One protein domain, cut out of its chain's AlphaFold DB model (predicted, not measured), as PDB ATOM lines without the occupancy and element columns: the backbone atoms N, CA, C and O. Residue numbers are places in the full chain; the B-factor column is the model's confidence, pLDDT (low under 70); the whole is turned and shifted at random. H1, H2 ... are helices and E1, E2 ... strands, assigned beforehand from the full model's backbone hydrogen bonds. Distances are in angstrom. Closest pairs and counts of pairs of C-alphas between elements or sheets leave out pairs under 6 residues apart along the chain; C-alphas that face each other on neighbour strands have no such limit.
ATOM      1  N   PHE A  88     119.483 151.407 149.514       84.44
ATOM      2  CA  PHE A  88     120.676 150.945 148.809       84.44
ATOM      3  C   PHE A  88     121.112 149.564 149.307       84.44
ATOM      4  O   PHE A  88     121.302 148.662 148.498       84.44
ATOM      5  N   ARG A  89     121.180 149.375 150.630       82.62
ATOM      6  CA  ARG A  89     121.497 148.091 151.270       82.62
ATOM      7  C   ARG A  89     120.506 147.001 150.868       82.62
ATOM      8  O   ARG A  89     120.936 145.916 150.500       82.62
ATOM      9  N   ALA A  90     119.208 147.304 150.849       80.94
ATOM     10  CA  ALA A  90     118.172 146.380 150.393       80.94
ATOM     11  C   ALA A  90     118.394 145.949 148.935       80.94
ATOM     12  O   ALA A  90     118.329 144.763 148.623       80.94
ATOM     13  N   ARG A  91     118.728 146.893 148.045       83.75
ATOM     14  CA  ARG A  91     119.037 146.579 146.644       83.75
ATOM     15  C   ARG A  91     120.303 145.730 146.511       83.75
ATOM     16  O   ARG A  91     120.298 144.751 145.772       83.75
ATOM     17  N   THR A  92     121.374 146.077 147.221       84.38
ATOM     18  CA  THR A  92     122.607 145.274 147.237       84.38
ATOM     19  C   THR A  92     122.327 143.859 147.729       84.38
ATOM     20  O   THR A  92     122.774 142.906 147.097       84.38
ATOM     21  N   GLN A  93     121.524 143.714 148.782       84.38
ATOM     22  CA  GLN A  93     121.140 142.409 149.301       84.38
ATOM     23  C   GLN A  93     120.337 141.595 148.287       84.38
ATOM     24  O   GLN A  93     120.598 140.408 148.124       84.38
ATOM     25  N   ALA A  94     119.407 142.226 147.567       83.94
ATOM     26  CA  ALA A  94     118.642 141.561 146.516       83.94
ATOM     27  C   ALA A  94     119.545 141.060 145.377       83.94
ATOM     28  O   ALA A  94     119.394 139.929 144.929       83.94
ATOM     29  N   HIS A  95     120.522 141.863 144.941       84.38
ATOM     30  CA  HIS A  95     121.485 141.433 143.922       84.38
ATOM     31  C   HIS A  95     122.378 140.288 144.402       84.38
ATOM     32  O   HIS A  95     122.676 139.376 143.635       84.38
ATOM     33  N   ILE A  96     122.795 140.325 145.667       83.38
ATOM     34  CA  ILE A  96     123.564 139.242 146.275       83.38
ATOM     35  C   ILE A  96     122.729 137.958 146.338       83.38
ATOM     36  O   ILE A  96     123.228 136.891 145.991       83.38
ATOM     37  N   GLN A  97     121.462 138.058 146.747       84.38
ATOM     38  CA  GLN A  97     120.557 136.915 146.802       84.38
ATOM     39  C   GLN A  97     120.328 136.318 145.411       84.38
ATOM     40  O   GLN A  97     120.441 135.109 145.260       84.38
ATOM     41  N   ALA A  98     120.118 137.154 144.392       84.31
ATOM     42  CA  ALA A  98     119.979 136.693 143.013       84.31
ATOM     43  C   ALA A  98     121.214 135.905 142.540       84.31
ATOM     44  O   ALA A  98     121.076 134.848 141.941       84.31
ATOM     45  N   LEU A  99     122.425 136.359 142.887       83.31
ATOM     46  CA  LEU A  99     123.663 135.637 142.573       83.31
ATOM     47  C   LEU A  99     123.709 134.267 143.274       83.31
ATOM     48  O   LEU A  99     124.152 133.284 142.684       83.31
ATOM     49  N   ILE A 100     123.235 134.180 144.521       83.19
ATOM     50  CA  ILE A 100     123.113 132.903 145.243       83.19
ATOM     51  C   ILE A 100     122.122 131.978 144.534       83.19
ATOM     52  O   ILE A 100     122.447 130.811 144.315       83.19
ATOM     53  N   ASP A 101     120.957 132.491 144.149       84.06
ATOM     54  CA  ASP A 101     119.928 131.713 143.460       84.06
ATOM     55  C   ASP A 101     120.439 131.205 142.097       84.06
ATOM     56  O   ASP A 101     120.257 130.030 141.772       84.06
ATOM     57  N   ASP A 102     121.185 132.032 141.357       84.06
ATOM     58  CA  ASP A 102     121.847 131.651 140.103       84.06
ATOM     59  C   ASP A 102     122.914 130.565 140.322       84.06
ATOM     60  O   ASP A 102     123.000 129.607 139.551       84.06
ATOM     61  N   MET A 103     123.713 130.664 141.392       78.50
ATOM     62  CA  MET A 103     124.686 129.622 141.749       78.50
ATOM     63  C   MET A 103     123.997 128.299 142.105       78.50
ATOM     64  O   MET A 103     124.483 127.236 141.717       78.50
ATOM     65  N   ILE A 104     122.869 128.342 142.820       83.06
ATOM     66  CA  ILE A 104     122.068 127.149 143.131       83.06
ATOM     67  C   ILE A 104     121.509 126.542 141.843       83.06
ATOM     68  O   ILE A 104     121.583 125.325 141.662       83.06
ATOM     69  N   LEU A 105     120.985 127.374 140.941       83.44
ATOM     70  CA  LEU A 105     120.444 126.928 139.662       83.44
ATOM     71  C   LEU A 105     121.524 126.278 138.792       83.44
ATOM     72  O   LEU A 105     121.276 125.210 138.238       83.44
ATOM     73  N   ALA A 106     122.720 126.866 138.720       79.94
ATOM     74  CA  ALA A 106     123.853 126.282 138.003       79.94
ATOM     75  C   ALA A 106     124.223 124.896 138.561       79.94
ATOM     76  O   ALA A 106     124.355 123.942 137.799       79.94
ATOM     77  N   ILE A 107     124.287 124.749 139.893       73.06
ATOM     78  CA  ILE A 107     124.538 123.448 140.546       73.06
ATOM     79  C   ILE A 107     123.416 122.440 140.240       73.06
ATOM     80  O   ILE A 107     123.674 121.247 140.074       73.06
ATOM     81  N   ALA A 108     122.162 122.889 140.179       77.38
ATOM     82  CA  ALA A 108     121.029 122.024 139.862       77.38
ATOM     83  C   ALA A 108     121.037 121.571 138.389       77.38
ATOM     84  O   ALA A 108     120.753 120.405 138.115       77.38
ATOM     85  N   GLN A 109     121.384 122.468 137.460       76.50
ATOM     86  CA  GLN A 109     121.439 122.193 136.020       76.50
ATOM     87  C   GLN A 109     122.575 121.233 135.641       76.50
ATOM     88  O   GLN A 109     122.358 120.371 134.793       76.50
ATOM     89  N   ASP A 110     123.727 121.305 136.313       69.06
ATOM     90  CA  ASP A 110     124.852 120.374 136.107       69.06
ATOM     91  C   ASP A 110     124.609 118.956 136.682       69.06
ATOM     92  O   ASP A 110     125.467 118.080 136.589       69.06
ATOM     93  N   GLY A 111     123.424 118.678 137.247       59.19
ATOM     94  CA  GLY A 111     123.050 117.343 137.735       59.19
ATOM     95  C   GLY A 111     123.262 117.119 139.240       59.19
ATOM     96  O   GLY A 111     123.340 115.974 139.701       59.19
ATOM     97  N   GLY A 112     123.312 118.195 140.029       59.28
ATOM     98  CA  GLY A 112     123.450 118.158 141.486       59.28
ATOM     99  C   GLY A 112     124.902 118.325 141.957       59.28
ATOM    100  O   GLY A 112     125.753 118.789 141.204       59.28
ATOM    101  N   PRO A 113     125.240 117.966 143.213       56.94
ATOM    102  CA  PRO A 113     126.540 118.272 143.818       56.94
ATOM    103  C   PRO A 113     127.666 117.361 143.301       56.94
ATOM    104  O   PRO A 113     128.519 116.963 144.085       56.94
ATOM    105  N   ARG A 114     127.642 116.953 142.032       61.19
ATOM    106  CA  ARG A 114     128.423 115.829 141.517       61.19
ATOM    107  C   ARG A 114     129.118 116.222 140.226       61.19
ATOM    108  O   ARG A 114     128.481 116.272 139.183       61.19
ATOM    109  N   ILE A 115     130.428 116.412 140.278       64.12
ATOM    110  CA  ILE A 115     131.239 116.302 139.066       64.12
ATOM    111  C   ILE A 115     131.560 114.820 138.886       64.12
ATOM    112  O   ILE A 115     132.069 114.171 139.803       64.12
ATOM    113  N   LYS A 116     131.216 114.283 137.716       69.38
ATOM    114  CA  LYS A 116     131.556 112.923 137.296       69.38
ATOM    115  C   LYS A 116     132.922 112.967 136.633       69.38
ATOM    116  O   LYS A 116     133.070 113.500 135.535       69.38
ATOM    117  N   SER A 117     133.930 112.450 137.323       76.12
ATOM    118  CA  SER A 117     135.276 112.320 136.770       76.12
ATOM    119  C   SER A 117     135.549 110.850 136.451       76.12
ATOM    120  O   SER A 117     135.275 109.993 137.290       76.12
ATOM    121  N   PRO A 118     136.042 110.520 135.248       81.00
ATOM    122  CA  PRO A 118     136.312 109.138 134.888       81.00
ATOM    123  C   PRO A 118     137.461 108.588 135.732       81.00
ATOM    124  O   PRO A 118     138.530 109.197 135.793       81.00
ATOM    125  N   GLU A 119     137.256 107.434 136.363       80.56
ATOM    126  CA  GLU A 119     138.314 106.791 137.134       80.56
ATOM    127  C   GLU A 119     139.250 106.009 136.201       80.56
ATOM    128  O   GLU A 119     138.827 105.277 135.297       80.56
ATOM    129  N   TRP A 120     140.549 106.197 136.396       81.31
ATOM    130  CA  TRP A 120     141.595 105.517 135.644       81.31
ATOM    131  C   TRP A 120     142.748 105.162 136.575       81.31
ATOM    132  O   TRP A 120     143.002 105.852 137.562       81.31
ATOM    133  N   TYR A 121     143.448 104.078 136.257       81.44
ATOM    134  CA  TYR A 121     144.623 103.636 136.999       81.44
ATOM    135  C   TYR A 121     145.716 103.166 136.040       81.44
ATOM    136  O   TYR A 121     145.448 102.768 134.905       81.44
ATOM    137  N   TYR A 122     146.962 103.236 136.504       78.56
ATOM    138  CA  TYR A 122     148.106 102.639 135.824       78.56
ATOM    139  C   TYR A 122     148.433 101.310 136.490       78.56
ATOM    140  O   TYR A 122     148.514 101.241 137.720       78.56
ATOM    141  N   ASP A 123     148.620 100.267 135.689       79.62
ATOM    142  CA  ASP A 123     149.135  98.999 136.198       79.62
ATOM    143  C   ASP A 123     150.647  99.103 136.485       79.62
ATOM    144  O   ASP A 123     151.315 100.047 136.049       79.62
ATOM    145  N   LYS A 124     151.213  98.133 137.211       77.88
ATOM    146  CA  LYS A 124     152.643  98.093 137.586       77.88
ATOM    147  C   LYS A 124     153.590  98.105 136.378       77.88
ATOM    148  O   LYS A 124     154.728  98.543 136.516       77.88
ATOM    149  N   ASP A 125     153.095  97.700 135.210       75.31
ATOM    150  CA  ASP A 125     153.812  97.702 133.931       75.31
ATOM    151  C   ASP A 125     153.649  99.016 133.134       75.31
ATOM    152  O   ASP A 125     154.119  99.131 132.003       75.31
ATOM    153  N   GLY A 126     152.991 100.032 133.710       76.62
ATOM    154  CA  GLY A 126     152.849 101.368 133.119       76.62
ATOM    155  C   GLY A 126     151.750 101.498 132.059       76.62
ATOM    156  O   GLY A 126     151.674 102.521 131.377       76.62
ATOM    157  N   ILE A 127     150.887 100.491 131.912       75.38
ATOM    158  CA  ILE A 127     149.763 100.504 130.966       75.38
ATOM    159  C   ILE A 127     148.570 101.248 131.590       75.38
ATOM    160  O   ILE A 127     148.242 101.056 132.761       75.38
ATOM    161  N   PHE A 128     147.936 102.126 130.805       77.94
ATOM    162  CA  PHE A 128     146.765 102.913 131.204       77.94
ATOM    163  C   PHE A 128     145.475 102.093 131.089       77.94
ATOM    164  O   PHE A 128     145.133 101.626 129.999       77.94
ATOM    165  N   HIS A 129     144.721 101.984 132.184       76.88
ATOM    166  CA  HIS A 129     143.418 101.325 132.211       76.88
ATOM    167  C   HIS A 129     142.320 102.295 132.656       76.88
ATOM    168  O   HIS A 129     142.381 102.906 133.723       76.88
ATOM    169  N   LEU A 130     141.274 102.404 131.833       76.81
ATOM    170  CA  LEU A 130     140.006 103.023 132.218       76.81
ATOM    171  C   LEU A 130     139.223 102.033 133.078       76.81
ATOM    172  O   LEU A 130     138.976 100.904 132.642       76.81
ATOM    173  N   ALA A 131     138.815 102.450 134.274       75.19
ATOM    174  CA  ALA A 131     138.015 101.614 135.156       75.19
ATOM    175  C   ALA A 131     136.615 101.430 134.540       75.19
ATOM    176  O   ALA A 131     135.838 102.379 134.407       75.19
ATOM    177  N   ARG A 132     136.307 100.208 134.098       78.88
ATOM    178  CA  ARG A 132     135.015  99.818 133.515       78.88
ATOM    179  C   ARG A 132     134.547  98.527 134.172       78.88
ATOM    180  O   ARG A 132     135.360  97.626 134.374       78.88
ATOM    181  N   PHE A 133     133.258  98.428 134.474       75.25
ATOM    182  CA  PHE A 133     132.631  97.178 134.901       75.25
ATOM    183  C   PHE A 133     131.608  96.733 133.854       75.25
ATOM    184  O   PHE A 133     131.053  97.555 133.125       75.25
ATOM    185  N   ARG A 134     131.407  95.421 133.741       77.00
ATOM    186  CA  ARG A 134     130.390  94.839 132.864       77.00
ATOM    187  C   ARG A 134     129.115  94.681 133.676       77.00
ATOM    188  O   ARG A 134     129.148  94.024 134.719       77.00
ATOM    189  N   ASP A 135     128.038  95.304 133.223       71.38
ATOM    190  CA  ASP A 135     126.740  95.164 133.871       71.38
ATOM    191  C   ASP A 135     126.160  93.771 133.580       71.38
ATOM    192  O   ASP A 135     126.247  93.269 132.456       71.38
ATOM    193  N   ALA A 136     125.624  93.114 134.607       68.62
ATOM    194  CA  ALA A 136     125.234  91.706 134.546       68.62
ATOM    195  C   ALA A 136     123.905  91.480 133.806       68.62
ATOM    196  O   ALA A 136     123.630  90.357 133.385       68.62
ATOM    197  N   GLU A 137     123.089  92.525 133.642       69.62
ATOM    198  CA  GLU A 137     121.768  92.434 133.007       69.62
ATOM    199  C   GLU A 137     121.758  92.900 131.543       69.62
ATOM    200  O   GLU A 137     121.031  92.343 130.722       69.62
ATOM    201  N   THR A 138     122.575  93.893 131.195       72.12
ATOM    202  CA  THR A 138     122.606  94.541 129.868       72.12
ATOM    203  C   THR A 138     123.828  94.178 129.032       72.12
ATOM    204  O   THR A 138     123.857  94.480 127.844       72.12
ATOM    205  N   ASP A 139     124.821  93.507 129.619       74.00
ATOM    206  CA  ASP A 139     126.074  93.103 128.967       74.00
ATOM    207  C   ASP A 139     126.948  94.258 128.439       74.00
ATOM    208  O   ASP A 139     127.936  94.037 127.733       74.00
ATOM    209  N   GLU A 140     126.622  95.495 128.812       77.62
ATOM    210  CA  GLU A 140     127.326  96.700 128.386       77.62
ATOM    211  C   GLU A 140     128.451  97.081 129.363       77.62
ATOM    212  O   GLU A 140     128.394  96.848 130.575       77.62
ATOM    213  N   TRP A 141     129.513  97.675 128.814       72.31
ATOM    214  CA  TRP A 141     130.640  98.188 129.589       72.31
ATOM    215  C   TRP A 141     130.314  99.579 130.129       72.31
ATOM    216  O   TRP A 141     130.377 100.563 129.389       72.31
ATOM    217  N   ILE A 142     130.025  99.668 131.426       75.00
ATOM    218  CA  ILE A 142     129.757 100.934 132.112       75.00
ATOM    219  C   ILE A 142     131.058 101.454 132.727       75.00
ATOM    220  O   ILE A 142     131.826 100.727 133.363       75.00
ATOM    221  N   GLN A 143     131.336 102.736 132.506       78.94
ATOM    222  CA  GLN A 143     132.512 103.411 133.040       78.94
ATOM    223  C   GLN A 143     132.317 103.768 134.519       78.94
ATOM    224  O   GLN A 143     131.273 104.305 134.890       78.94
ATOM    225  N   LEU A 144     133.323 103.495 135.359       76.38
ATOM    226  CA  LEU A 144     133.322 103.975 136.740       76.38
ATOM    227  C   LEU A 144     133.656 105.468 136.765       76.38
ATOM    228  O   LEU A 144     134.676 105.920 136.240       76.38
ATOM    229  N   GLU A 145     132.768 106.231 137.390       76.75
ATOM    230  CA  GLU A 145     132.913 107.666 137.586       76.75
ATOM    231  C   GLU A 145     133.080 107.950 139.078       76.75
ATOM    232  O   GLU A 145     132.226 107.599 139.898       76.75
ATOM    233  N   LYS A 146     134.163 108.638 139.438       74.50
ATOM    234  CA  LYS A 146     134.323 109.207 140.769       74.50
ATOM    235  C   LYS A 146     133.427 110.434 140.876       74.50
ATOM    236  O   LYS A 146     133.525 111.374 140.083       74.50
ATOM    237  N   ILE A 147     132.562 110.402 141.880       66.81
ATOM    238  CA  ILE A 147     131.623 111.469 142.201       66.81
ATOM    239  C   ILE A 147     132.301 112.404 143.204       66.81
ATOM    240  O   ILE A 147     132.485 112.038 144.365       66.81
ATOM    241  N   GLU A 148     132.666 113.606 142.766       68.56
ATOM    242  CA  GLU A 148     133.206 114.651 143.645       68.56
ATOM    243  C   GLU A 148     132.185 115.765 143.888       68.56
ATOM    244  O   GLU A 148     131.359 116.067 143.026       68.56
ATOM    245  N   ALA A 149     132.253 116.378 145.075       66.56
ATOM    246  CA  ALA A 149     131.404 117.504 145.438       66.56
ATOM    247  C   ALA A 149     131.630 118.691 144.488       66.56
ATOM    248  O   ALA A 149     132.770 119.029 144.174       66.56
ATOM    249  N   HIS A 150     130.552 119.365 144.082       69.75
ATOM    250  CA  HIS A 150     130.657 120.539 143.216       69.75
ATOM    251  C   HIS A 150     131.526 121.635 143.879       69.75
ATOM    252  O   HIS A 150     131.229 122.049 145.005       69.75
ATOM    253  N   PRO A 151     132.570 122.166 143.212       74.75
ATOM    254  CA  PRO A 151     133.524 123.102 143.817       74.75
ATOM    255  C   PRO A 151     132.869 124.416 144.272       74.75
ATOM    256  O   PRO A 151     133.288 125.007 145.269       74.75
ATOM    257  N   LEU A 152     131.788 124.844 143.604       73.94
ATOM    258  CA  LEU A 152     130.993 126.018 144.008       73.94
ATOM    259  C   LEU A 152     130.228 125.829 145.325       73.94
ATOM    260  O   LEU A 152     129.866 126.820 145.954       73.94
ATOM    261  N   LEU A 153     130.006 124.594 145.783       77.75
ATOM    262  CA  LEU A 153     129.209 124.334 146.983       77.75
ATOM    263  C   LEU A 153     129.925 124.829 148.248       77.75
ATOM    264  O   LEU A 153     129.300 125.410 149.131       77.75
ATOM    265  N   LYS A 154     131.256 124.695 148.301       80.69
ATOM    266  CA  LYS A 154     132.069 125.244 149.396       80.69
ATOM    267  C   LYS A 154     132.045 126.776 149.409       80.69
ATOM    268  O   LYS A 154     131.820 127.376 150.454       80.69
ATOM    269  N   LEU A 155     132.222 127.393 148.239       78.56
ATOM    270  CA  LEU A 155     132.174 128.850 148.070       78.56
ATOM    271  C   LEU A 155     130.810 129.421 148.473       78.56
ATOM    272  O   LEU A 155     130.748 130.449 149.142       78.56
ATOM    273  N   LEU A 156     129.727 128.727 148.126       80.19
ATOM    274  CA  LEU A 156     128.367 129.115 148.481       80.19
ATOM    275  C   LEU A 156     128.127 129.044 149.999       80.19
ATOM    276  O   LEU A 156     127.581 129.984 150.574       80.19
ATOM    277  N   MET A 157     128.599 127.990 150.672       79.31
ATOM    278  CA  MET A 157     128.498 127.865 152.136       79.31
ATOM    279  C   MET A 157     129.312 128.942 152.875       79.31
ATOM    280  O   MET A 157     128.821 129.564 153.827       79.31
ATOM    281  N   ASP A 158     130.527 129.222 152.403       82.50
ATOM    282  CA  ASP A 158     131.368 130.302 152.933       82.50
ATOM    283  C   ASP A 158     130.721 131.679 152.726       82.50
ATOM    284  O   ASP A 158     130.879 132.584 153.547       82.50
ATOM    285  N   TYR A 159     129.971 131.856 151.642       79.62
ATOM    286  CA  TYR A 159     129.317 133.119 151.332       79.62
ATOM    287  C   TYR A 159     128.026 133.330 152.140       79.62
ATOM    288  O   TYR A 159     127.823 134.407 152.699       79.62
ATOM    289  N   ILE A 160     127.183 132.300 152.287       80.25
ATOM    290  CA  ILE A 160     125.961 132.355 153.114       80.25
ATOM    291  C   ILE A 160     126.299 132.664 154.578       80.25
ATOM    292  O   ILE A 160     125.621 133.474 155.214       80.25
ATOM    293  N   SER A 161     127.352 132.045 155.114       79.44
ATOM    294  CA  SER A 161     127.790 132.297 156.492       79.44
ATOM    295  C   SER A 161     128.268 133.741 156.695       79.44
ATOM    296  O   SER A 161     127.882 134.378 157.676       79.44
ATOM    297  N   LYS A 162     129.031 134.297 155.747       79.12
ATOM    298  CA  LYS A 162     129.493 135.696 155.791       79.12
ATOM    299  C   LYS A 162     128.368 136.710 155.593       79.12
ATOM    300  O   LYS A 162     128.370 137.744 156.253       79.12
ATOM    301  N   ASN A 163     127.387 136.405 154.746       71.50
ATOM    302  CA  ASN A 163     126.257 137.297 154.484       71.50
ATOM    303  C   ASN A 163     125.338 137.458 155.718       71.50
ATOM    304  O   ASN A 163     124.817 138.541 155.984       71.50
ATOM    305  N   LYS A 164     125.188 136.410 156.544       66.06
ATOM    306  CA  LYS A 164     124.462 136.517 157.825       66.06
ATOM    307  C   LYS A 164     125.111 137.520 158.782       66.06
ATOM    308  O   LYS A 164     124.409 138.376 159.310       66.06
ATOM    309  N   MET A 165     126.435 137.472 158.928       58.81
ATOM    310  CA  MET A 165     127.171 138.425 159.769       58.81
ATOM    311  C   MET A 165     126.994 139.871 159.286       58.81
ATOM    312  O   MET A 165     126.802 140.774 160.095       58.81
TER     313      MET A 165
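Overview. This is residues 88 to 165 of the 237 residues of an uncharacterized protein of endosymbiont of Tevnia jerichonana (vent Tica) (UniProt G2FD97). A pair of helices, H1 and H2, makes one end of a long, slender shape; a two-stranded ribbon, E1 with E6, leads away from it and forks at the far end into two short hairpins, E2 with E3 and E4 with E5. The helices run side by side in opposite ways, and the strands form three separate antiparallel pairs. The printed part has 78 residues, with two named helices and six named strands that follow along the chain in the order H1 E1 E2 E3 E4 E5 E6 H2, and its class is mixed, helices and strands. It is extended, with a radius of gyration of the C-alphas of 20.1 A and spans of 63 by 31 by 14 A.

Along the chain. H1, residues 88 to 109, begins at C-alpha 88 (120.676, 150.945, 148.809) and is 31.5 A long. E1 is residues 114 to 118, 12.3 A; E2 is 120 to 122; E3 is 128 to 130; E4 is 132 to 134; E5 is 141 to 143; E6 is 145 to 149, 12.7 A. H2, residues 151 to 165, is 23.0 A long and ends at C-alpha 165 (127.171, 138.425, 159.769).

Arrangement. H1, with residues 100 to 107 alone, touches residues 152 to 156 of H2, at a shallow tilt of 24 degrees, opposite ways; the closest C-alphas, of Ile 100 and Leu 156, are 7.2 A apart. In H1 every O i to N i+4 pair is within hydrogen-bond range; in H2, 9 of 11 are. E1 and E6 are antiparallel, with N 117 and O 146 at 3.0 A. E1 runs on into E2 at 36 degrees. In the hairpin of E2 and E3, N 121 and O 129 are 3.0 A apart. E3 runs on into E4 at 50 degrees. In the hairpin of E4 and E5, N 133 and O 142 are 2.9 A apart. E5 runs on into E6 at 24 degrees. E2 and E5 are apart.

Size, cuts and confidence. The outline is only just a rod, and the farthest C-alphas, of Phe 88 and Asp 125, are 64.5 A apart. The printed part has no cut and no long link. The mean pLDDT of the printed part is 76.3, and residues 110 to 116, 136 to 137, 147 to 150 and 164 to 165 are under 70.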